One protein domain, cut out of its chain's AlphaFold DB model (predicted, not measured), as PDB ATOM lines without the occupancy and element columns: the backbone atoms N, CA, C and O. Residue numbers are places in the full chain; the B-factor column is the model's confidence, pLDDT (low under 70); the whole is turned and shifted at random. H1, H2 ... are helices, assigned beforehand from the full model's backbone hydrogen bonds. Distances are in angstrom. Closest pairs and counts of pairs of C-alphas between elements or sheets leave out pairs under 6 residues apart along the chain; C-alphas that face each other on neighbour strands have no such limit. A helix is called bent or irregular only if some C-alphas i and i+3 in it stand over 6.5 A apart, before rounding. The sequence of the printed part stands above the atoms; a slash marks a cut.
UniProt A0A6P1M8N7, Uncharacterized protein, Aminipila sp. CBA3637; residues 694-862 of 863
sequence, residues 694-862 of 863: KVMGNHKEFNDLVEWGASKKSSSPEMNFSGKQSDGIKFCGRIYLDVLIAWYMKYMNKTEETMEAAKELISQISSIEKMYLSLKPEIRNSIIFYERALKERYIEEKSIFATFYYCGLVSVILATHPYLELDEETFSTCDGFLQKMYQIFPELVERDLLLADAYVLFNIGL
ATOM      1  N   LYS A 694     -51.226   0.646 -13.620       87.75
ATOM      2  CA  LYS A 694     -51.248   2.096 -13.885       87.75
ATOM      3  C   LYS A 694     -51.432   2.911 -12.610       87.75
ATOM      4  O   LYS A 694     -50.803   3.952 -12.445       87.75
ATOM      5  N   VAL A 695     -52.284   2.420 -11.708       90.62
ATOM      6  CA  VAL A 695     -52.493   3.034 -10.394       90.62
ATOM      7  C   VAL A 695     -51.418   2.578  -9.425       90.62
ATOM      8  O   VAL A 695     -50.869   3.408  -8.709       90.62
ATOM      9  N   MET A 696     -51.085   1.281  -9.412       88.94
ATOM     10  CA  MET A 696     -50.093   0.714  -8.496       88.94
ATOM     11  C   MET A 696     -48.683   1.206  -8.808       88.94
ATOM     12  O   MET A 696     -47.906   1.377  -7.878       88.94
ATOM     13  N   GLY A 697     -48.373   1.544 -10.050       87.69
ATOM     14  CA  GLY A 697     -47.081   2.060 -10.461       87.69
ATOM     15  C   GLY A 697     -46.170   0.999 -11.065       87.69
ATOM     16  O   GLY A 697     -46.241  -0.184 -10.731       87.69
ATOM     17  N   ASN A 698     -45.296   1.473 -11.946       85.56
ATOM     18  CA  ASN A 698     -44.349   0.690 -12.720       85.56
ATOM     19  C   ASN A 698     -42.942   1.225 -12.449       85.56
ATOM     20  O   ASN A 698     -42.699   2.422 -12.603       85.56
ATOM     21  N   HIS A 699     -42.018   0.364 -12.024       82.00
ATOM     22  CA  HIS A 699     -40.659   0.823 -11.741       82.00
ATOM     23  C   HIS A 699     -39.826   1.023 -13.011       82.00
ATOM     24  O   HIS A 699     -38.921   1.853 -13.021       82.00
ATOM     25  N   LYS A 700     -40.133   0.319 -14.102       81.44
ATOM     26  CA  LYS A 700     -39.368   0.420 -15.351       81.44
ATOM     27  C   LYS A 700     -39.239   1.867 -15.835       81.44
ATOM     28  O   LYS A 700     -38.153   2.289 -16.207       81.44
ATOM     29  N   GLU A 701     -40.319   2.634 -15.723       81.06
ATOM     30  CA  GLU A 701     -40.355   4.048 -16.105       81.06
ATOM     31  C   GLU A 701     -39.379   4.907 -15.299       81.06
ATOM     32  O   GLU A 701     -38.783   5.826 -15.842       81.06
ATOM     33  N   PHE A 702     -39.173   4.598 -14.018       82.44
ATOM     34  CA  PHE A 702     -38.174   5.283 -13.201       82.44
ATOM     35  C   PHE A 702     -36.750   4.927 -13.641       82.44
ATOM     36  O   PHE A 702     -35.916   5.815 -13.780       82.44
ATOM     37  N   ASN A 703     -36.472   3.648 -13.908       78.44
ATOM     38  CA  ASN A 703     -35.152   3.218 -14.381       78.44
ATOM     39  C   ASN A 703     -34.787   3.813 -15.742       78.44
ATOM     40  O   ASN A 703     -33.631   4.165 -15.950       78.44
ATOM     41  N   ASP A 704     -35.763   3.965 -16.635       79.75
ATOM     42  CA  ASP A 704     -35.560   4.604 -17.937       79.75
ATOM     43  C   ASP A 704     -35.183   6.099 -17.797       79.75
ATOM     44  O   ASP A 704     -34.592   6.671 -18.712       79.75
ATOM     45  N   LEU A 705     -35.488   6.728 -16.650       77.81
ATOM     46  CA  LEU A 705     -35.127   8.114 -16.329       77.81
ATOM     47  C   LEU A 705     -33.784   8.247 -15.601       77.81
ATOM     48  O   LEU A 705     -33.315   9.370 -15.443       77.81
ATOM     49  N   VAL A 706     -33.173   7.160 -15.121       75.69
ATOM     50  CA  VAL A 706     -31.929   7.220 -14.335       75.69
ATOM     51  C   VAL A 706     -30.766   6.662 -15.149       75.69
ATOM     52  O   VAL A 706     -30.670   5.463 -15.408       75.69
ATOM     53  N   GLU A 707     -29.826   7.533 -15.505       70.62
ATOM     54  CA  GLU A 707     -28.581   7.154 -16.161       70.62
ATOM     55  C   GLU A 707     -27.537   6.747 -15.116       70.62
ATOM     56  O   GLU A 707     -26.915   7.566 -14.430       70.62
ATOM     57  N   TRP A 708     -27.323   5.438 -15.003       66.00
ATOM     58  CA  TRP A 708     -26.260   4.861 -14.187       66.00
ATOM     59  C   TRP A 708     -24.927   5.003 -14.933       66.00
ATOM     60  O   TRP A 708     -24.573   4.186 -15.784       66.00
ATOM     61  N   GLY A 709     -24.200   6.091 -14.662       52.91
ATOM     62  CA  GLY A 709     -22.970   6.435 -15.373       52.91
ATOM     63  C   GLY A 709     -21.908   5.325 -15.352       52.91
ATOM     64  O   GLY A 709     -21.447   4.892 -14.299       52.91
ATOM     65  N   ALA A 710     -21.432   4.921 -16.532       44.75
ATOM     66  CA  ALA A 710     -20.337   3.959 -16.703       44.75
ATOM     67  C   ALA A 710     -18.928   4.547 -16.438       44.75
ATOM     68  O   ALA A 710     -17.919   3.894 -16.712       44.75
ATOM     69  N   SER A 711     -18.812   5.787 -15.943       42.72
ATOM     70  CA  SER A 711     -17.528   6.496 -15.864       42.72
ATOM     71  C   SER A 711     -17.050   6.710 -14.423       42.72
ATOM     72  O   SER A 711     -17.754   7.241 -13.571       42.72
ATOM     73  N   LYS A 712     -15.797   6.319 -14.161       42.16
ATOM     74  CA  LYS A 712     -15.086   6.376 -12.867       42.16
ATOM     75  C   LYS A 712     -14.836   7.798 -12.305       42.16
ATOM     76  O   LYS A 712     -13.851   7.979 -11.591       42.16
ATOM     77  N   LYS A 713     -15.630   8.828 -12.636       42.53
ATOM     78  CA  LYS A 713     -15.331  10.221 -12.229       42.53
ATOM     79  C   LYS A 713     -16.470  11.057 -11.628       42.53
ATOM     80  O   LYS A 713     -16.164  12.117 -11.095       42.53
ATOM     81  N   SER A 714     -17.707  10.573 -11.572       43.91
ATOM     82  CA  SER A 714     -18.741  11.123 -10.680       43.91
ATOM     83  C   SER A 714     -19.628   9.978 -10.195       43.91
ATOM     84  O   SER A 714     -20.216   9.244 -10.976       43.91
ATOM     85  N   SER A 715     -19.648   9.749  -8.885       51.41
ATOM     86  CA  SER A 715     -20.270   8.584  -8.242       51.41
ATOM     87  C   SER A 715     -21.776   8.732  -7.992       51.41
ATOM     88  O   SER A 715     -22.319   8.027  -7.147       51.41
ATOM     89  N   SER A 716     -22.455   9.642  -8.692       54.44
ATOM     90  CA  SER A 716     -23.894   9.870  -8.560       54.44
ATOM     91  C   SER A 716     -24.578   9.665  -9.921       54.44
ATOM     92  O   SER A 716     -24.211  10.364 -10.865       54.44
ATOM     93  N   PRO A 717     -25.531   8.723 -10.043       64.88
ATOM     94  CA  PRO A 717     -26.392   8.599 -11.217       64.88
ATOM     95  C   PRO A 717     -27.108   9.926 -11.510       64.88
ATOM     96  O   PRO A 717     -27.389  10.691 -10.586       64.88
ATOM     97  N   GLU A 718     -27.389  10.199 -12.783       69.62
ATOM     98  CA  GLU A 718     -28.048  11.432 -13.235       69.62
ATOM     99  C   GLU A 718     -29.463  11.131 -13.745       69.62
ATOM    100  O   GLU A 718     -29.707  10.080 -14.337       69.62
ATOM    101  N   MET A 719     -30.415  12.041 -13.512       75.62
ATOM    102  CA  MET A 719     -31.775  11.911 -14.045       75.62
ATOM    103  C   MET A 719     -31.902  12.566 -15.420       75.62
ATOM    104  O   MET A 719     -31.633  13.758 -15.575       75.62
ATOM    105  N   ASN A 720     -32.393  11.807 -16.396       77.00
ATOM    106  CA  ASN A 720     -32.667  12.266 -17.748       77.00
ATOM    107  C   ASN A 720     -34.181  12.370 -18.001       77.00
ATOM    108  O   ASN A 720     -34.869  11.380 -18.238       77.00
ATOM    109  N   PHE A 721     -34.698  13.601 -18.022       75.94
ATOM    110  CA  PHE A 721     -36.114  13.895 -18.281       75.94
ATOM    111  C   PHE A 721     -36.454  14.113 -19.767       75.94
ATOM    112  O   PHE A 721     -37.530  14.617 -20.081       75.94
ATOM    113  N   SER A 722     -35.554  13.781 -20.699       65.12
ATOM    114  CA  SER A 722     -35.767  14.035 -22.135       65.12
ATOM    115  C   SER A 722     -36.755  13.071 -22.814       65.12
ATOM    116  O   SER A 722     -37.242  13.368 -23.907       65.12
ATOM    117  N   GLY A 723     -37.077  11.936 -22.181       64.12
ATOM    118  CA  GLY A 723     -38.051  10.954 -22.671       64.12
ATOM    119  C   GLY A 723     -39.510  11.317 -22.363       64.12
ATOM    120  O   GLY A 723     -39.808  11.994 -21.381       64.12
ATOM    121  N   LYS A 724     -40.449  10.834 -23.192       57.00
ATOM    122  CA  LYS A 724     -41.893  10.984 -22.943       57.00
ATOM    123  C   LYS A 724     -42.301  10.082 -21.773       57.00
ATOM    124  O   LYS A 724     -42.338   8.864 -21.925       57.00
ATOM    125  N   GLN A 725     -42.589  10.689 -20.627       66.06
ATOM    126  CA  GLN A 725     -43.073   9.995 -19.433       66.06
ATOM    127  C   GLN A 725     -44.491   9.465 -19.663       66.06
ATOM    128  O   GLN A 725     -45.257  10.046 -20.439       66.06
ATOM    129  N   SER A 726     -44.844   8.353 -19.014       63.81
ATOM    130  CA  SER A 726     -46.253   7.977 -18.920       63.81
ATOM    131  C   SER A 726     -46.939   8.945 -17.952       63.81
ATOM    132  O   SER A 726     -46.377   9.282 -16.912       63.81
ATOM    133  N   ASP A 727     -48.154   9.393 -18.273       65.12
ATOM    134  CA  ASP A 727     -48.896  10.326 -17.408       65.12
ATOM    135  C   ASP A 727     -49.421   9.659 -16.119       65.12
ATOM    136  O   ASP A 727     -50.070  10.320 -15.305       65.12
ATOM    137  N   GLY A 728     -49.148   8.358 -15.915       77.19
ATOM    138  CA  GLY A 728     -49.673   7.552 -14.815       77.19
ATOM    139  C   GLY A 728     -51.181   7.732 -14.599       77.19
ATOM    140  O   GLY A 728     -51.897   8.286 -15.428       77.19
ATOM    141  N   ILE A 729     -51.702   7.262 -13.468       88.19
ATOM    142  CA  ILE A 729     -52.995   7.737 -12.961       88.19
ATOM    143  C   ILE A 729     -52.778   8.196 -11.524       88.19
ATOM    144  O   ILE A 729     -52.181   7.483 -10.714       88.19
ATOM    145  N   LYS A 730     -53.239   9.410 -11.207       88.81
ATOM    146  CA  LYS A 730     -53.097   9.990  -9.870       88.81
ATOM    147  C   LYS A 730     -54.009   9.276  -8.890       88.81
ATOM    148  O   LYS A 730     -55.224   9.306  -9.052       88.81
ATOM    149  N   PHE A 731     -53.420   8.730  -7.834       87.06
ATOM    150  CA  PHE A 731     -54.150   8.245  -6.671       87.06
ATOM    151  C   PHE A 731     -53.845   9.146  -5.479       87.06
ATOM    152  O   PHE A 731     -52.677   9.370  -5.153       87.06
ATOM    153  N   CYS A 732     -54.875   9.703  -4.843       82.75
ATOM    154  CA  CYS A 732     -54.694  10.704  -3.786       82.75
ATOM    155  C   CYS A 732     -53.844  11.907  -4.231       82.75
ATOM    156  O   CYS A 732     -53.002  12.419  -3.493       82.75
ATOM    157  N   GLY A 733     -54.036  12.335  -5.483       81.94
ATOM    158  CA  GLY A 733     -53.314  13.456  -6.087       81.94
ATOM    159  C   GLY A 733     -51.845  13.179  -6.433       81.94
ATOM    160  O   GLY A 733     -51.190  14.076  -6.958       81.94
ATOM    161  N   ARG A 734     -51.330  11.965  -6.188       85.25
ATOM    162  CA  ARG A 734     -49.925  11.588  -6.416       85.25
ATOM    163  C   ARG A 734     -49.809  10.505  -7.493       85.25
ATOM    164  O   ARG A 734     -50.564   9.531  -7.479       85.25
ATOM    165  N   ILE A 735     -48.845  10.647  -8.402       88.94
ATOM    166  CA  ILE A 735     -48.432   9.577  -9.325       88.94
ATOM    167  C   ILE A 735     -47.309   8.784  -8.652       88.94
ATOM    168  O   ILE A 735     -46.466   9.359  -7.967       88.94
ATOM    169  N   TYR A 736     -47.277   7.462  -8.832       89.75
ATOM    170  CA  TYR A 736     -46.208   6.624  -8.273       89.75
ATOM    171  C   TYR A 736     -44.809   7.095  -8.685       89.75
ATOM    172  O   TYR A 736     -43.919   7.201  -7.844       89.75
ATOM    173  N   LEU A 737     -44.637   7.399  -9.972       87.25
ATOM    174  CA  LEU A 737     -43.375   7.863 -10.530       87.25
ATOM    175  C   LEU A 737     -42.910   9.167  -9.864       87.25
ATOM    176  O   LEU A 737     -41.753   9.256  -9.463       87.25
ATOM    177  N   ASP A 738     -43.820  10.118  -9.640       87.44
ATOM    178  CA  ASP A 738     -43.520  11.371  -8.932       87.44
ATOM    179  C   ASP A 738     -43.036  11.117  -7.500       87.44
ATOM    180  O   ASP A 738     -42.102  11.771  -7.040       87.44
ATOM    181  N   VAL A 739     -43.639  10.151  -6.794       87.81
ATOM    182  CA  VAL A 739     -43.213   9.766  -5.437       87.81
ATOM    183  C   VAL A 739     -41.784   9.218  -5.457       87.81
ATOM    184  O   VAL A 739     -40.972   9.599  -4.614       87.81
ATOM    185  N   LEU A 740     -41.451   8.372  -6.438       86.56
ATOM    186  CA  LEU A 740     -40.097   7.836  -6.595       86.56
ATOM    187  C   LEU A 740     -39.077   8.914  -6.976       86.56
ATOM    188  O   LEU A 740     -37.980   8.933  -6.422       86.56
ATOM    189  N   ILE A 741     -39.433   9.826  -7.883       84.56
ATOM    190  CA  ILE A 741     -38.565  10.934  -8.297       84.56
ATOM    191  C   ILE A 741     -38.316  11.881  -7.124       84.56
ATOM    192  O   ILE A 741     -37.167  12.210  -6.835       84.56
ATOM    193  N   ALA A 742     -39.370  12.290  -6.415       83.19
ATOM    194  CA  ALA A 742     -39.258  13.167  -5.253       83.19
ATOM    195  C   ALA A 742     -38.376  12.543  -4.167       83.19
ATOM    196  O   ALA A 742     -37.517  13.222  -3.600       83.19
ATOM    197  N   TRP A 743     -38.543  11.241  -3.917       82.19
ATOM    198  CA  TRP A 743     -37.656  10.500  -3.033       82.19
ATOM    199  C   TRP A 743     -36.207  10.536  -3.538       82.19
ATOM    200  O   TRP A 743     -35.316  10.984  -2.821       82.19
ATOM    201  N   TYR A 744     -35.954  10.135  -4.779       79.44
ATOM    202  CA  TYR A 744     -34.601  10.101  -5.325       79.44
ATOM    203  C   TYR A 744     -33.906  11.466  -5.192       79.44
ATOM    204  O   TYR A 744     -32.835  11.572  -4.596       79.44
ATOM    205  N   MET A 745     -34.571  12.543  -5.612       77.94
ATOM    206  CA  MET A 745     -34.032  13.904  -5.530       77.94
ATOM    207  C   MET A 745     -33.749  14.350  -4.087       77.94
ATOM    208  O   MET A 745     -32.782  15.067  -3.833       77.94
ATOM    209  N   LYS A 746     -34.568  13.915  -3.124       76.81
ATOM    210  CA  LYS A 746     -34.435  14.265  -1.700       76.81
ATOM    211  C   LYS A 746     -33.352  13.456  -0.976       76.81
ATOM    212  O   LYS A 746     -32.830  13.928   0.038       76.81
ATOM    213  N   TYR A 747     -33.023  12.250  -1.448       70.75
ATOM    214  CA  TYR A 747     -32.215  11.283  -0.691       70.75
ATOM    215  C   TYR A 747     -30.904  10.849  -1.366       70.75
ATOM    216  O   TYR A 747     -30.054  10.286  -0.680       70.75
ATOM    217  N   MET A 748     -30.660  11.189  -2.635       65.75
ATOM    218  CA  MET A 748     -29.404  10.858  -3.336       65.75
ATOM    219  C   MET A 748     -28.143  11.551  -2.793       65.75
ATOM    220  O   MET A 748     -27.034  11.143  -3.124       65.75
ATOM    221  N   ASN A 749     -28.299  12.543  -1.911       58.88
ATOM    222  CA  ASN A 749     -27.195  13.278  -1.278       58.88
ATOM    223  C   ASN A 749     -27.030  12.979   0.232       58.88
ATOM    224  O   ASN A 749     -26.364  13.746   0.928       58.88
ATOM    225  N   LYS A 750     -27.671  11.931   0.783       57.78
ATOM    226  CA  LYS A 750     -27.730  11.694   2.243       57.78
ATOM    227  C   LYS A 750     -26.656  10.759   2.820       57.78
ATOM    228  O   LYS A 750     -26.017   9.978   2.127       57.78
ATOM    229  N   THR A 751     -26.485  10.920   4.135       60.62
ATOM    230  CA  THR A 751     -25.449  10.418   5.049       60.62
ATOM    231  C   THR A 751     -25.387   8.894   5.205       60.62
ATOM    232  O   THR A 751     -26.346   8.173   4.928       60.62
ATOM    233  N   GLU A 752     -24.254   8.416   5.732       63.72
ATOM    234  CA  GLU A 752     -23.929   7.007   6.029       63.72
ATOM    235  C   GLU A 752     -25.049   6.261   6.794       63.72
ATOM    236  O   GLU A 752     -25.325   5.096   6.519       63.72
ATOM    237  N   GLU A 753     -25.784   6.960   7.665       66.69
ATOM    238  CA  GLU A 753     -26.916   6.416   8.433       66.69
ATOM    239  C   GLU A 753     -28.105   5.965   7.564       66.69
ATOM    240  O   GLU A 753     -28.711   4.928   7.834       66.69
ATOM    241  N   THR A 754     -28.437   6.706   6.500       67.75
ATOM    242  CA  THR A 754     -29.572   6.352   5.620       67.75
ATOM    243  C   THR A 754     -29.246   5.102   4.801       67.75
ATOM    244  O   THR A 754     -30.106   4.252   4.567       67.75
ATOM    245  N   MET A 755     -27.976   4.962   4.411       69.31
ATOM    246  CA  MET A 755     -27.474   3.790   3.695       69.31
ATOM    247  C   MET A 755     -27.488   2.539   4.574       69.31
ATOM    248  O   MET A 755     -27.834   1.460   4.092       69.31
ATOM    249  N   GLU A 756     -27.157   2.664   5.858       76.00
ATOM    250  CA  GLU A 756     -27.174   1.524   6.777       76.00
ATOM    251  C   GLU A 756     -28.604   1.052   7.081       76.00
ATOM    252  O   GLU A 756     -28.889  -0.146   7.019       76.00
ATOM    253  N   ALA A 757     -29.542   1.985   7.275       75.50
ATOM    254  CA  ALA A 757     -30.962   1.667   7.432       75.50
ATOM    255  C   ALA A 757     -31.552   0.984   6.177       75.50
ATOM    256  O   ALA A 757     -32.327   0.029   6.280       75.50
ATOM    257  N   ALA A 758     -31.136   1.414   4.980       76.88
ATOM    258  CA  ALA A 758     -31.523   0.781   3.722       76.88
ATOM    259  C   ALA A 758     -31.003  -0.667   3.604       76.88
ATOM    260  O   ALA A 758     -31.749  -1.555   3.184       76.88
ATOM    261  N   LYS A 759     -29.757  -0.945   4.020       81.50
ATOM    262  CA  LYS A 759     -29.222  -2.322   4.067       81.50
ATOM    263  C   LYS A 759     -30.008  -3.203   5.035       81.50
ATOM    264  O   LYS A 759     -30.312  -4.353   4.712       81.50
ATOM    265  N   GLU A 760     -30.367  -2.670   6.202       83.25
ATOM    266  CA  GLU A 760     -31.168  -3.402   7.186       83.25
ATOM    267  C   GLU A 760     -32.561  -3.752   6.634       83.25
ATOM    268  O   GLU A 760     -33.047  -4.866   6.849       83.25
ATOM    269  N   LEU A 761     -33.203  -2.850   5.885       85.12
ATOM    270  CA  LEU A 761     -34.471  -3.136   5.197       85.12
ATOM    271  C   LEU A 761     -34.333  -4.246   4.157       85.12
ATOM    272  O   LEU A 761     -35.141  -5.174   4.140       85.12
ATOM    273  N   ILE A 762     -33.287  -4.191   3.332       85.94
ATOM    274  CA  ILE A 762     -33.015  -5.229   2.330       85.94
ATOM    275  C   ILE A 762     -32.835  -6.597   3.007       85.94
ATOM    276  O   ILE A 762     -33.364  -7.597   2.524       85.94
ATOM    277  N   SER A 763     -32.159  -6.646   4.161       86.00
ATOM    278  CA  SER A 763     -31.968  -7.895   4.914       86.00
ATOM    279  C   SER A 763     -33.281  -8.510   5.427       86.00
ATOM    280  O   SER A 763     -33.383  -9.730   5.554       86.00
ATOM    281  N   GLN A 764     -34.311  -7.690   5.665       86.62
ATOM    282  CA  GLN A 764     -35.617  -8.146   6.147       86.62
ATOM    283  C   GLN A 764     -36.502  -8.739   5.050       86.62
ATOM    284  O   GLN A 764     -37.418  -9.492   5.378       86.62
ATOM    285  N   ILE A 765     -36.217  -8.478   3.768       88.12
ATOM    286  CA  ILE A 765     -37.005  -9.000   2.637       88.12
ATOM    287  C   ILE A 765     -37.186 -10.519   2.736       88.12
ATOM    288  O   ILE A 765     -38.298 -11.019   2.604       88.12
ATOM    289  N   SER A 766     -36.118 -11.256   3.056       85.81
ATOM    290  CA  SER A 766     -36.178 -12.721   3.174       85.81
ATOM    291  C   SER A 766     -37.101 -13.193   4.305       85.81
ATOM    292  O   SER A 766     -37.670 -14.280   4.231       85.81
ATOM    293  N   SER A 767     -37.246 -12.393   5.364       86.19
ATOM    294  CA  SER A 767     -38.191 -12.665   6.452       86.19
ATOM    295  C   SER A 767     -39.630 -12.428   5.997       86.19
ATOM    296  O   SER A 767     -40.500 -13.248   6.275       86.19
ATOM    297  N   ILE A 768     -39.870 -11.344   5.252       90.12
ATOM    298  CA  ILE A 768     -41.188 -11.013   4.696       90.12
ATOM    299  C   ILE A 768     -41.633 -12.052   3.666       90.12
ATOM    300  O   ILE A 768     -42.780 -12.481   3.700       90.12
ATOM    301  N   GLU A 769     -40.735 -12.520   2.801       87.25
ATOM    302  CA  GLU A 769     -41.019 -13.597   1.845       87.25
ATOM    303  C   GLU A 769     -41.432 -14.892   2.545       87.25
ATOM    304  O   GLU A 769     -42.455 -15.486   2.202       87.25
ATOM    305  N   LYS A 770     -40.669 -15.318   3.560       86.19
ATOM    306  CA  LYS A 770     -41.001 -16.512   4.348       86.19
ATOM    307  C   LYS A 770     -42.348 -16.365   5.048       86.19
ATOM    308  O   LYS A 770     -43.149 -17.292   4.982       86.19
ATOM    309  N   MET A 771     -42.603 -15.204   5.650       89.75
ATOM    310  CA  MET A 771     -43.880 -14.892   6.295       89.75
ATOM    311  C   MET A 771     -45.036 -14.934   5.287       89.75
ATOM    312  O   MET A 771     -46.051 -15.585   5.525       89.75
ATOM    313  N   TYR A 772     -44.870 -14.322   4.114       87.38
ATOM    314  CA  TYR A 772     -45.878 -14.346   3.057       87.38
ATOM    315  C   TYR A 772     -46.203 -15.783   2.616       87.38
ATOM    316  O   TYR A 772     -47.370 -16.151   2.447       87.38
ATOM    317  N   LEU A 773     -45.175 -16.629   2.498       86.00
ATOM    318  CA  LEU A 773     -45.314 -18.047   2.171       86.00
ATOM    319  C   LEU A 773     -45.920 -18.888   3.304       86.00
ATOM    320  O   LEU A 773     -46.478 -19.950   3.011       86.00
ATOM    321  N   SER A 774     -45.875 -18.427   4.555       84.31
ATOM    322  CA  SER A 774     -46.546 -19.069   5.691       84.31
ATOM    323  C   SER A 774     -47.959 -18.543   5.956       84.31
ATOM    324  O   SER A 774     -48.670 -19.137   6.764       84.31
ATOM    325  N   LEU A 775     -48.402 -17.475   5.273       84.81
ATOM    326  CA  LEU A 775     -49.774 -16.978   5.402       84.81
ATOM    327  C   LEU A 775     -50.791 -18.068   5.070       84.81
ATOM    328  O   LEU A 775     -50.619 -18.819   4.101       84.81
ATOM    329  N   LYS A 776     -51.890 -18.082   5.831       83.12
ATOM    330  CA  LYS A 776     -53.021 -18.979   5.589       83.12
ATOM    331  C   LYS A 776     -53.551 -18.817   4.148       83.12
ATOM    332  O   LYS A 776     -53.560 -17.690   3.630       83.12
ATOM    333  N   PRO A 777     -54.011 -19.899   3.491       83.75
ATOM    334  CA  PRO A 777     -54.488 -19.845   2.108       83.75
ATOM    335  C   PRO A 777     -55.593 -18.811   1.865       83.75
ATOM    336  O   PRO A 777     -55.620 -18.185   0.808       83.75
ATOM    337  N   GLU A 778     -56.475 -18.591   2.838       79.75
ATOM    338  CA  GLU A 778     -57.591 -17.645   2.747       79.75
ATOM    339  C   GLU A 778     -57.091 -16.205   2.575       79.75
ATOM    340  O   GLU A 778     -57.555 -15.486   1.688       79.75
ATOM    341  N   ILE A 779     -56.078 -15.813   3.356       81.50
ATOM    342  CA  ILE A 779     -55.458 -14.482   3.278       81.50
ATOM    343  C   ILE A 779     -54.757 -14.326   1.930       81.50
ATOM    344  O   ILE A 779     -55.006 -13.350   1.221       81.50
ATOM    345  N   ARG A 780     -53.950 -15.312   1.519       86.19
ATOM    346  CA  ARG A 780     -53.218 -15.254   0.243       86.19
ATOM    347  C   ARG A 780     -54.159 -15.144  -0.957       86.19
ATOM    348  O   ARG A 780     -53.942 -14.316  -1.838       86.19
ATOM    349  N   ASN A 781     -55.237 -15.925  -0.961       83.81
ATOM    350  CA  ASN A 781     -56.252 -15.871  -2.011       83.81
ATOM    351  C   ASN A 781     -56.984 -14.522  -2.035       83.81
ATOM    352  O   ASN A 781     -57.316 -14.035  -3.115       83.81
ATOM    353  N   SER A 782     -57.197 -13.892  -0.875       82.56
ATOM    354  CA  SER A 782     -57.868 -12.589  -0.789       82.56
ATOM    355  C   SER A 782     -57.043 -11.430  -1.369       82.56
ATOM    356  O   SER A 782     -57.622 -10.466  -1.869       82.56
ATOM    357  N   ILE A 783     -55.708 -11.533  -1.385       88.88
ATOM    358  CA  ILE A 783     -54.806 -10.460  -1.850       88.88
ATOM    359  C   ILE A 783     -54.113 -10.751  -3.190       88.88
ATOM    360  O   ILE A 783     -53.370  -9.909  -3.691       88.88
ATOM    361  N   ILE A 784     -54.376 -11.901  -3.819       87.94
ATOM    362  CA  ILE A 784     -53.661 -12.351  -5.027       87.94
ATOM    363  C   ILE A 784     -53.762 -11.380  -6.215       87.94
ATOM    364  O   ILE A 784     -52.827 -11.256  -7.006       87.94
ATOM    365  N   PHE A 785     -54.885 -10.672  -6.372       87.75
ATOM    366  CA  PHE A 785     -55.033  -9.676  -7.439       87.75
ATOM    367  C   PHE A 785     -54.193  -8.426  -7.171       87.75
ATOM    368  O   PHE A 785     -53.611  -7.876  -8.104       87.75
ATOM    369  N   TYR A 786     -54.083  -8.025  -5.903       92.00
ATOM    370  CA  TYR A 786     -53.221  -6.925  -5.477       92.00
ATOM    371  C   TYR A 786     -51.746  -7.267  -5.697       92.00
ATOM    372  O   TYR A 786     -51.026  -6.509  -6.341       92.00
ATOM    373  N   GLU A 787     -51.320  -8.453  -5.257       90.69
ATOM    374  CA  GLU A 787     -49.961  -8.962  -5.471       90.69
ATOM    375  C   GLU A 787     -49.588  -8.956  -6.961       90.69
ATOM    376  O   GLU A 787     -48.531  -8.452  -7.335       90.69
ATOM    377  N   ARG A 788     -50.466  -9.468  -7.836       89.88
ATOM    378  CA  ARG A 788     -50.223  -9.483  -9.288       89.88
ATOM    379  C   ARG A 788     -49.996  -8.086  -9.858       89.88
ATOM    380  O   ARG A 788     -49.103  -7.936 -10.683       89.88
ATOM    381  N   ALA A 789     -50.767  -7.092  -9.423       89.38
ATOM    382  CA  ALA A 789     -50.613  -5.716  -9.887       89.38
ATOM    383  C   ALA A 789     -49.319  -5.053  -9.381       89.38
ATOM    384  O   ALA A 789     -48.788  -4.174 -10.053       89.38
ATOM    385  N   LEU A 790     -48.790  -5.484  -8.229       91.31
ATOM    386  CA  LEU A 790     -47.524  -4.985  -7.685       91.31
ATOM    387  C   LEU A 790     -46.286  -5.520  -8.409       91.31
ATOM    388  O   LEU A 790     -45.226  -4.911  -8.286       91.31
ATOM    389  N   LYS A 791     -46.379  -6.638  -9.143       87.88
ATOM    390  CA  LYS A 791     -45.204  -7.293  -9.752       87.88
ATOM    391  C   LYS A 791     -44.405  -6.383 -10.688       87.88
ATOM    392  O   LYS A 791     -43.193  -6.529 -10.760       87.88
ATOM    393  N   GLU A 792     -45.046  -5.394 -11.308       85.19
ATOM    394  CA  GLU A 792     -44.389  -4.384 -12.158       85.19
ATOM    395  C   GLU A 792     -43.462  -3.423 -11.383       85.19
ATOM    396  O   GLU A 792     -42.721  -2.630 -11.967       85.19
ATOM    397  N   ARG A 793     -43.479  -3.471 -10.046       86.88
ATOM    398  CA  ARG A 793     -42.533  -2.743  -9.192       86.88
ATOM    399  C   ARG A 793     -41.246  -3.523  -8.919       86.88
ATOM    400  O   ARG A 793     -40.311  -2.960  -8.357       86.88
ATOM    401  N   TYR A 794     -41.214  -4.811  -9.250       79.50
ATOM    402  CA  TYR A 794     -40.129  -5.711  -8.891       79.50
ATOM    403  C   TYR A 794     -39.105  -5.832 -10.022       79.50
ATOM    404  O   TYR A 794     -39.467  -6.174 -11.145       79.50
ATOM    405  N   ILE A 795     -37.828  -5.570  -9.729       67.12
ATOM    406  CA  ILE A 795     -36.748  -5.572 -10.737       67.12
ATOM    407  C   ILE A 795     -35.643  -6.560 -10.428       67.12
ATOM    408  O   ILE A 795     -35.274  -7.339 -11.299       67.12
ATOM    409  N   GLU A 796     -35.136  -6.554  -9.200       68.06
ATOM    410  CA  GLU A 796     -34.028  -7.407  -8.783       68.06
ATOM    411  C   GLU A 796     -34.230  -7.874  -7.344       68.06
ATOM    412  O   GLU A 796     -34.556  -7.066  -6.464       68.06
ATOM    413  N   GLU A 797     -33.988  -9.166  -7.102       64.94
ATOM    414  CA  GLU A 797     -33.920  -9.744  -5.760       64.94
ATOM    415  C   GLU A 797     -32.922  -8.954  -4.903       64.94
ATOM    416  O   GLU A 797     -31.766  -8.774  -5.280       64.94
ATOM    417  N   LYS A 798     -33.358  -8.522  -3.712       67.62
ATOM    418  CA  LYS A 798     -32.505  -7.878  -2.692       67.62
ATOM    419  C   LYS A 798     -31.928  -6.509  -3.092       67.62
ATOM    420  O   LYS A 798     -30.829  -6.152  -2.675       67.62
ATOM    421  N   SER A 799     -32.696  -5.711  -3.827       77.75
ATOM    422  CA  SER A 799     -32.427  -4.280  -4.040       77.75
ATOM    423  C   SER A 799     -33.269  -3.394  -3.112       77.75
ATOM    424  O   SER A 799     -34.286  -3.830  -2.567       77.75
ATOM    425  N   ILE A 800     -32.897  -2.114  -2.965       76.62
ATOM    426  CA  ILE A 800     -33.754  -1.137  -2.271       76.62
ATOM    427  C   ILE A 800     -35.116  -1.009  -2.967       76.62
ATOM    428  O   ILE A 800     -36.137  -0.860  -2.307       76.62
ATOM    429  N   PHE A 801     -35.164  -1.185  -4.285       79.12
ATOM    430  CA  PHE A 801     -36.398  -1.141  -5.065       79.12
ATOM    431  C   PHE A 801     -37.300  -2.355  -4.829       79.12
ATOM    432  O   PHE A 801     -38.522  -2.212  -4.813       79.12
ATOM    433  N   ALA A 802     -36.733  -3.528  -4.525       82.69
ATOM    434  CA  ALA A 802     -37.522  -4.674  -4.076       82.69
ATOM    435  C   ALA A 802     -38.297  -4.365  -2.784       82.69
ATOM    436  O   ALA A 802     -39.421  -4.839  -2.619       82.69
ATOM    437  N   THR A 803     -37.768  -3.511  -1.896       87.62
ATOM    438  CA  THR A 803     -38.501  -3.101  -0.684       87.62
ATOM    439  C   THR A 803     -39.799  -2.351  -1.004       87.62
ATOM    440  O   THR A 803     -40.738  -2.421  -0.217       87.62
ATOM    441  N   PHE A 804     -39.921  -1.711  -2.176       89.88
ATOM    442  CA  PHE A 804     -41.140  -0.998  -2.595       89.88
ATOM    443  C   PHE A 804     -42.254  -1.945  -3.038       89.88
ATOM    444  O   PHE A 804     -43.433  -1.656  -2.827       89.88
ATOM    445  N   TYR A 805     -41.894  -3.091  -3.618       91.88
ATOM    446  CA  TYR A 805     -42.835  -4.188  -3.843       91.88
ATOM    447  C   TYR A 805     -43.350  -4.728  -2.503       91.88
ATOM    448  O   TYR A 805     -44.561  -4.812  -2.285       91.88
ATOM    449  N   TYR A 806     -42.434  -5.022  -1.574       91.88
ATOM    450  CA  TYR A 806     -42.792  -5.551  -0.257       91.88
ATOM    451  C   TYR A 806     -43.557  -4.546   0.605       91.88
ATOM    452  O   TYR A 806     -44.429  -4.960   1.359       91.88
ATOM    453  N   CYS A 807     -43.316  -3.243   0.452       91.31
ATOM    454  CA  CYS A 807     -44.116  -2.193   1.081       91.31
ATOM    455  C   CYS A 807     -45.597  -2.328   0.708       91.31
ATOM    456  O   CYS A 807     -46.449  -2.444   1.590       91.31
ATOM    457  N   GLY A 808     -45.898  -2.415  -0.592       91.69
ATOM    458  CA  GLY A 808     -47.263  -2.610  -1.075       91.69
ATOM    459  C   GLY A 808     -47.877  -3.929  -0.602       91.69
ATOM    460  O   GLY A 808     -49.035  -3.956  -0.188       91.69
ATOM    461  N   LEU A 809     -47.100  -5.018  -0.619       92.50
ATOM    462  CA  LEU A 809     -47.567  -6.341  -0.195       92.50
ATOM    463  C   LEU A 809     -47.890  -6.382   1.306       92.50
ATOM    464  O   LEU A 809     -48.955  -6.845   1.707       92.50
ATOM    465  N   VAL A 810     -46.995  -5.862   2.143       91.44
ATOM    466  CA  VAL A 810     -47.182  -5.800   3.596       91.44
ATOM    467  C   VAL A 810     -48.340  -4.869   3.959       91.44
ATOM    468  O   VAL A 810     -49.122  -5.193   4.853       91.44
ATOM    469  N   SER A 811     -48.506  -3.763   3.226       89.38
ATOM    470  CA  SER A 811     -49.634  -2.840   3.402       89.38
ATOM    471  C   SER A 811     -50.979  -3.551   3.243       89.38
ATOM    472  O   SER A 811     -51.839  -3.427   4.114       89.38
ATOM    473  N   VAL A 812     -51.156  -4.348   2.178       88.75
ATOM    474  CA  VAL A 812     -52.419  -5.077   1.959       88.75
ATOM    475  C   VAL A 812     -52.617  -6.216   2.956       88.75
ATOM    476  O   VAL A 812     -53.740  -6.423   3.408       88.75
ATOM    477  N   ILE A 813     -51.546  -6.900   3.374       88.38
ATOM    478  CA  ILE A 813     -51.620  -7.925   4.426       88.38
ATOM    479  C   ILE A 813     -52.147  -7.304   5.723       88.38
ATOM    480  O   ILE A 813     -53.148  -7.782   6.254       88.38
ATOM    481  N   LEU A 814     -51.546  -6.210   6.200       81.75
ATOM    482  CA  LEU A 814     -51.984  -5.539   7.427       81.75
ATOM    483  C   LEU A 814     -53.405  -4.986   7.322       81.75
ATOM    484  O   LEU A 814     -54.181  -5.140   8.264       81.75
ATOM    485  N   ALA A 815     -53.780  -4.426   6.170       79.06
ATOM    486  CA  ALA A 815     -55.138  -3.947   5.934       79.06
ATOM    487  C   ALA A 815     -56.190  -5.074   6.026       79.06
ATOM    488  O   ALA A 815     -57.335  -4.809   6.383       79.06
ATOM    489  N   THR A 816     -55.827  -6.338   5.762       78.38
ATOM    490  CA  THR A 816     -56.751  -7.483   5.909       78.38
ATOM    491  C   THR A 816     -56.978  -7.925   7.359       78.38
ATOM    492  O   THR A 816     -57.943  -8.646   7.625       78.38
ATOM    493  N   HIS A 817     -56.135  -7.491   8.306       78.06
ATOM    494  CA  HIS A 817     -56.183  -7.928   9.707       78.06
ATOM    495  C   HIS A 817     -57.569  -7.802  10.365       78.06
ATOM    496  O   HIS A 817     -57.994  -8.781  10.979       78.06
ATOM    497  N   PRO A 818     -58.325  -6.696  10.191       67.75
ATOM    498  CA  PRO A 818     -59.655  -6.548  10.790       67.75
ATOM    499  C   PRO A 818     -60.704  -7.553  10.290       67.75
ATOM    500  O   PRO A 818     -61.762  -7.672  10.902       67.75
ATOM    501  N   TYR A 819     -60.441  -8.237   9.171       68.50
ATOM    502  CA  TYR A 819     -61.399  -9.117   8.497       68.50
ATOM    503  C   TYR A 819     -61.017 -10.596   8.575       68.50
ATOM    504  O   TYR A 819     -61.900 -11.449   8.588       68.50
ATOM    505  N   LEU A 820     -59.717 -10.907   8.587       71.12
ATOM    506  CA  LEU A 820     -59.205 -12.279   8.483       71.12
ATOM    507  C   LEU A 820     -58.322 -12.710   9.668       71.12
ATOM    508  O   LEU A 820     -57.822 -13.831   9.649       71.12
ATOM    509  N   GLU A 821     -58.140 -11.840  10.670       72.25
ATOM    510  CA  GLU A 821     -57.338 -12.053  11.887       72.25
ATOM    511  C   GLU A 821     -55.935 -12.641  11.618       72.25
ATOM    512  O   GLU A 821     -55.712 -13.858  11.592       72.25
ATOM    513  N   LEU A 822     -54.953 -11.748  11.455       71.69
ATOM    514  CA  LEU A 822     -53.534 -12.139  11.404       71.69
ATOM    515  C   LEU A 822     -53.052 -12.621  12.777       71.69
ATOM    516  O   LEU A 822     -53.447 -12.071  13.807       71.69
ATOM    517  N   ASP A 823     -52.145 -13.598  12.792       78.75
ATOM    518  CA  ASP A 823     -51.412 -13.942  14.004       78.75
ATOM    519  C   ASP A 823     -50.444 -12.817  14.415       78.75
ATOM    520  O   ASP A 823     -50.064 -11.951  13.625       78.75
ATOM    521  N   GLU A 824     -50.073 -12.822  15.691       71.62
ATOM    522  CA  GLU A 824     -49.306 -11.748  16.325       71.62
ATOM    523  C   GLU A 824     -47.880 -11.621  15.771       71.62
ATOM    524  O   GLU A 824     -47.366 -10.510  15.651       71.62
ATOM    525  N   GLU A 825     -47.261 -12.737  15.380       78.00
ATOM    526  CA  GLU A 825     -45.921 -12.754  14.787       78.00
ATOM    527  C   GLU A 825     -45.944 -12.147  13.380       78.00
ATOM    528  O   GLU A 825     -45.147 -11.255  13.077       78.00
ATOM    529  N   THR A 826     -46.903 -12.559  12.548       80.06
ATOM    530  CA  THR A 826     -47.153 -11.984  11.220       80.06
ATOM    531  C   THR A 826     -47.431 -10.489  11.314       80.06
ATOM    532  O   THR A 826     -46.807  -9.705  10.595       80.06
ATOM    533  N   PHE A 827     -48.332 -10.076  12.215       78.19
ATOM    534  CA  PHE A 827     -48.665  -8.666  12.415       78.19
ATOM    535  C   PHE A 827     -47.432  -7.862  12.844       78.19
ATOM    536  O   PHE A 827     -47.114  -6.859  12.213       78.19
ATOM    537  N   SER A 828     -46.706  -8.328  13.863       72.81
ATOM    538  CA  SER A 828     -45.511  -7.661  14.393       72.81
ATOM    539  C   SER A 828     -44.400  -7.539  13.346       72.81
ATOM    540  O   SER A 828     -43.795  -6.479  13.190       72.81
ATOM    541  N   THR A 829     -44.177  -8.596  12.561       82.38
ATOM    542  CA  THR A 829     -43.181  -8.603  11.479       82.38
ATOM    543  C   THR A 829     -43.543  -7.597  10.385       82.38
ATOM    544  O   THR A 829     -42.688  -6.833   9.932       82.38
ATOM    545  N   CYS A 830     -44.813  -7.567   9.977       84.50
ATOM    546  CA  CYS A 830     -45.322  -6.630   8.980       84.50
ATOM    547  C   CYS A 830     -45.257  -5.171   9.462       84.50
ATOM    548  O   CYS A 830     -44.757  -4.304   8.743       84.50
ATOM    549  N   ASP A 831     -45.736  -4.905  10.679       78.06
ATOM    550  CA  ASP A 831     -45.739  -3.572  11.294       78.06
ATOM    551  C   ASP A 831     -44.305  -3.052  11.468       78.06
ATOM    552  O   ASP A 831     -43.987  -1.941  11.046       78.06
ATOM    553  N   GLY A 832     -43.393  -3.889  11.973       76.88
ATOM    554  CA  GLY A 832     -41.982  -3.537  12.123       76.88
ATOM    555  C   GLY A 832     -41.290  -3.201  10.797       76.88
ATOM    556  O   GLY A 832     -40.504  -2.251  10.735       76.88
ATOM    557  N   PHE A 833     -41.603  -3.933   9.720       86.31
ATOM    558  CA  PHE A 833     -41.089  -3.626   8.383       86.31
ATOM    559  C   PHE A 833     -41.633  -2.292   7.858       86.31
ATOM    560  O   PHE A 833     -40.853  -1.455   7.399       86.31
ATOM    561  N   LEU A 834     -42.947  -2.051   7.968       83.81
ATOM    562  CA  LEU A 834     -43.546  -0.789   7.526       83.81
ATOM    563  C   LEU A 834     -43.059   0.415   8.328       83.81
ATOM    564  O   LEU A 834     -42.843   1.466   7.736       83.81
ATOM    565  N   GLN A 835     -42.842   0.284   9.638       75.31
ATOM    566  CA  GLN A 835     -42.300   1.372  10.459       75.31
ATOM    567  C   GLN A 835     -40.912   1.800   9.977       75.31
ATOM    568  O   GLN A 835     -40.645   2.990   9.823       75.31
ATOM    569  N   LYS A 836     -40.040   0.836   9.662       78.94
ATOM    570  CA  LYS A 836     -38.723   1.128   9.081       78.94
ATOM    571  C   LYS A 836     -38.834   1.711   7.675       78.94
ATOM    572  O   LYS A 836     -38.134   2.668   7.359       78.94
ATOM    573  N   MET A 837     -39.733   1.179   6.844       84.94
ATOM    574  CA  MET A 837     -40.012   1.762   5.530       84.94
ATOM    575  C   MET A 837     -40.493   3.204   5.658       84.94
ATOM    576  O   MET A 837     -40.054   4.044   4.886       84.94
ATOM    577  N   TYR A 838     -41.330   3.521   6.645       81.06
ATOM    578  CA  TYR A 838     -41.871   4.861   6.851       81.06
ATOM    579  C   TYR A 838     -40.788   5.867   7.257       81.06
ATOM    580  O   TYR A 838     -40.815   7.013   6.820       81.06
ATOM    581  N   GLN A 839     -39.786   5.438   8.028       74.38
ATOM    582  CA  GLN A 839     -38.648   6.293   8.391       74.38
ATOM    583  C   GLN A 839     -37.827   6.741   7.172       74.38
ATOM    584  O   GLN A 839     -37.262   7.836   7.181       74.38
ATOM    585  N   ILE A 840     -37.757   5.911   6.127       77.06
ATOM    586  CA  ILE A 840     -36.934   6.180   4.939       77.06
ATOM    587  C   ILE A 840     -37.776   6.710   3.765       77.06
ATOM    588  O   ILE A 840     -37.332   7.602   3.041       77.06
ATOM    589  N   PHE A 841     -38.994   6.194   3.604       83.06
ATOM    590  CA  PHE A 841     -39.900   6.402   2.468       83.06
ATOM    591  C   PHE A 841     -41.338   6.733   2.924       83.06
ATOM    592  O   PHE A 841     -42.279   6.023   2.543       83.06
ATOM    593  N   PRO A 842     -41.551   7.782   3.739       77.81
ATOM    594  CA  PRO A 842     -42.864   8.053   4.321       77.81
ATOM    595  C   PRO A 842     -43.936   8.260   3.245       77.81
ATOM    596  O   PRO A 842     -45.000   7.650   3.314       77.81
ATOM    597  N   GLU A 843     -43.633   9.009   2.180       81.88
ATOM    598  CA  GLU A 843     -44.596   9.331   1.122       81.88
ATOM    599  C   GLU A 843     -45.073   8.090   0.339       81.88
ATOM    600  O   GLU A 843     -46.208   8.059  -0.150       81.88
ATOM    601  N   LEU A 844     -44.217   7.066   0.220       86.56
ATOM    602  CA  LEU A 844     -44.545   5.796  -0.432       86.56
ATOM    603  C   LEU A 844     -45.423   4.923   0.465       86.56
ATOM    604  O   LEU A 844     -46.419   4.376  -0.010       86.56
ATOM    605  N   VAL A 845     -45.062   4.814   1.749       84.62
ATOM    606  CA  VAL A 845     -45.833   4.043   2.733       84.62
ATOM    607  C   VAL A 845     -47.242   4.610   2.852       84.62
ATOM    608  O   VAL A 845     -48.198   3.855   2.724       84.62
ATOM    609  N   GLU A 846     -47.393   5.930   2.995       78.50
ATOM    610  CA  GLU A 846     -48.708   6.590   3.048       78.50
ATOM    611  C   GLU A 846     -49.595   6.210   1.858       78.50
ATOM    612  O   GLU A 846     -50.762   5.847   2.016       78.50
ATOM    613  N   ARG A 847     -49.032   6.275   0.647       86.62
ATOM    614  CA  ARG A 847     -49.767   5.979  -0.581       86.62
ATOM    615  C   ARG A 847     -50.193   4.511  -0.647       86.62
ATOM    616  O   ARG A 847     -51.342   4.229  -0.985       86.62
ATOM    617  N   ASP A 848     -49.279   3.585  -0.372       88.31
ATOM    618  CA  ASP A 848     -49.548   2.146  -0.487       88.31
ATOM    619  C   ASP A 848     -50.513   1.642   0.581       88.31
ATOM    620  O   ASP A 848     -51.346   0.782   0.303       88.31
ATOM    621  N   LEU A 849     -50.444   2.229   1.773       80.69
ATOM    622  CA  LEU A 849     -51.397   2.005   2.844       80.69
ATOM    623  C   LEU A 849     -52.823   2.376   2.418       80.69
ATOM    624  O   LEU A 849     -53.744   1.582   2.587       80.69
ATOM    625  N   LEU A 850     -52.999   3.537   1.787       79.25
ATOM    626  CA  LEU A 850     -54.307   3.985   1.304       79.25
ATOM    627  C   LEU A 850     -54.863   3.116   0.170       79.25
ATOM    628  O   LEU A 850     -56.063   2.839   0.125       79.25
ATOM    629  N   LEU A 851     -54.000   2.682  -0.750       86.25
ATOM    630  CA  LEU A 851     -54.368   1.761  -1.827       86.25
ATOM    631  C   LEU A 851     -54.796   0.392  -1.281       86.25
ATOM    632  O   LEU A 851     -55.793  -0.172  -1.738       86.25
ATOM    633  N   ALA A 852     -54.059  -0.121  -0.295       86.44
ATOM    634  CA  ALA A 852     -54.365  -1.368   0.390       86.44
ATOM    635  C   ALA A 852     -55.726  -1.304   1.089       86.44
ATOM    636  O   ALA A 852     -56.559  -2.191   0.893       86.44
ATOM    637  N   ASP A 853     -55.987  -0.230   1.833       78.12
ATOM    638  CA  ASP A 853     -57.257  -0.064   2.533       78.12
ATOM    639  C   ASP A 853     -58.434   0.037   1.530       78.12
ATOM    640  O   ASP A 853     -59.491  -0.565   1.741       78.12
ATOM    641  N   ALA A 854     -58.245   0.707   0.377       81.44
ATOM    642  CA  ALA A 854     -59.246   0.791  -0.703       81.44
ATOM    643  C   ALA A 854     -59.564  -0.579  -1.290       81.44
ATOM    644  O   ALA A 854     -60.730  -0.939  -1.461       81.44
ATOM    645  N   TYR A 855     -58.525  -1.371  -1.542       86.38
ATOM    646  CA  TYR A 855     -58.682  -2.729  -2.025       86.38
ATOM    647  C   TYR A 855     -59.469  -3.602  -1.046       86.38
ATOM    648  O   TYR A 855     -60.409  -4.284  -1.464       86.38
ATOM    649  N   VAL A 856     -59.107  -3.574   0.238       80.12
ATOM    650  CA  VAL A 856     -59.755  -4.385   1.276       80.12
ATOM    651  C   VAL A 856     -61.214  -3.984   1.459       80.12
ATOM    652  O   VAL A 856     -62.069  -4.865   1.528       80.12
ATOM    653  N   LEU A 857     -61.529  -2.688   1.459       77.81
ATOM    654  CA  LEU A 857     -62.908  -2.213   1.568       77.81
ATOM    655  C   LEU A 857     -63.802  -2.825   0.480       77.81
ATOM    656  O   LEU A 857     -64.811  -3.456   0.790       77.81
ATOM    657  N   PHE A 858     -63.411  -2.698  -0.790       80.56
ATOM    658  CA  PHE A 858     -64.258  -3.135  -1.900       80.56
ATOM    659  C   PHE A 858     -64.230  -4.648  -2.157       80.56
ATOM    660  O   PHE A 858     -65.214  -5.185  -2.669       80.56
ATOM    661  N   ASN A 859     -63.141  -5.346  -1.808       78.44
ATOM    662  CA  ASN A 859     -63.006  -6.788  -2.054       78.44
ATOM    663  C   ASN A 859     -63.285  -7.677  -0.841       78.44
ATOM    664  O   ASN A 859     -63.613  -8.849  -1.038       78.44
ATOM    665  N   ILE A 860     -63.151  -7.176   0.385       69.38
ATOM    666  CA  ILE A 860     -63.266  -7.973   1.616       69.38
ATOM    667  C   ILE A 860     -64.376  -7.420   2.522       69.38
ATOM    668  O   ILE A 860     -65.187  -8.203   3.004       69.38
ATOM    669  N   GLY A 861     -64.456  -6.097   2.709       54.97
ATOM    670  CA  GLY A 861     -65.296  -5.463   3.736       54.97
ATOM    671  C   GLY A 861     -66.777  -5.219   3.410       54.97
ATOM    672  O   GLY A 861     -67.536  -4.913   4.325       54.97
ATOM    673  N   LEU A 862     -67.207  -5.365   2.152       48.06
ATOM    674  CA  LEU A 862     -68.610  -5.186   1.722       48.06
ATOM    675  C   LEU A 862     -69.413  -6.507   1.623       48.06
ATOM    676  O   LEU A 862     -70.425  -6.550   0.927       48.06
TER     677      LEU A 862
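Overview. This is residues 694 to 862 of the 863 residues of an uncharacterized protein of Aminipila sp. CBA3637 (UniProt A0A6P1M8N7). Four helices, H4 to H7, form an up-and-down bundle, each running against the one before, and the bent helix H3 packs on H6 along one side. H2 and short H1 sit at one end, and the long loop between them sticks out at residues 710 to 715. The printed part has 169 residues with seven named helices, H1 to H7, and no named strand: all helix. It is compact, with a radius of gyration of the C-alphas of 16.6 A, yet elongated, spanning 53 by 34 by 22 A.

Arrangement. H1, residues 700 to 704, touches residues 737 to 741 of H2, residues 736 to 747; the closest C-alphas, Phe 702 and Leu 737, are 6.4 A apart. H3, residues 752 to 774, was assigned as one helix by its hydrogen bonds but is bent, C-alphas 763 and 766 being 6.6 A apart; its arms are H3a, residues 752 to 763, and H3b, residues 766 to 774. H3a touches residues 833 to 840 of H6, residues 824 to 840, closest at C-alphas Leu 761 and Lys 836, 7.2 A. H4, residues 777 to 793, is irregular, C-alphas 782 and 785 being 7.8 A apart, and forms a hairpin with H5, residues 802 to 820, closest at C-alphas Arg 793 and Tyr 805, 5.5 A. H5, irregular with C-alphas 815 and 818 7.1 A apart, touches H7, residues 842 to 861, the same way at a steep tilt of 38 degrees, closest at C-alphas Val 812 and Ala 852, 4.5 A. O i to N i+4 pairs are within hydrogen-bond range throughout H1, H2, H3a, H3b, H6 and H7, in 9 of 13 for H4 and 12 of 15 for H5.

Along the chain. H1 begins at C-alpha 700 (-39.368, 0.420, -15.351); H4 measures 23.7 A, H5 26.2 A, H6 24.6 A and H7 26.2 A, ending at C-alpha 861 (-65.296, -5.463, 3.736).

Size, cuts and confidence. The farthest C-alphas, Lys 713 and Leu 862, are 57.2 A apart. The printed part has no cut; the link H1 to H2 is long, with 31 residues. Mean pLDDT of the printed part is 78.4, with 34 residues under 70, among them 708 to 718.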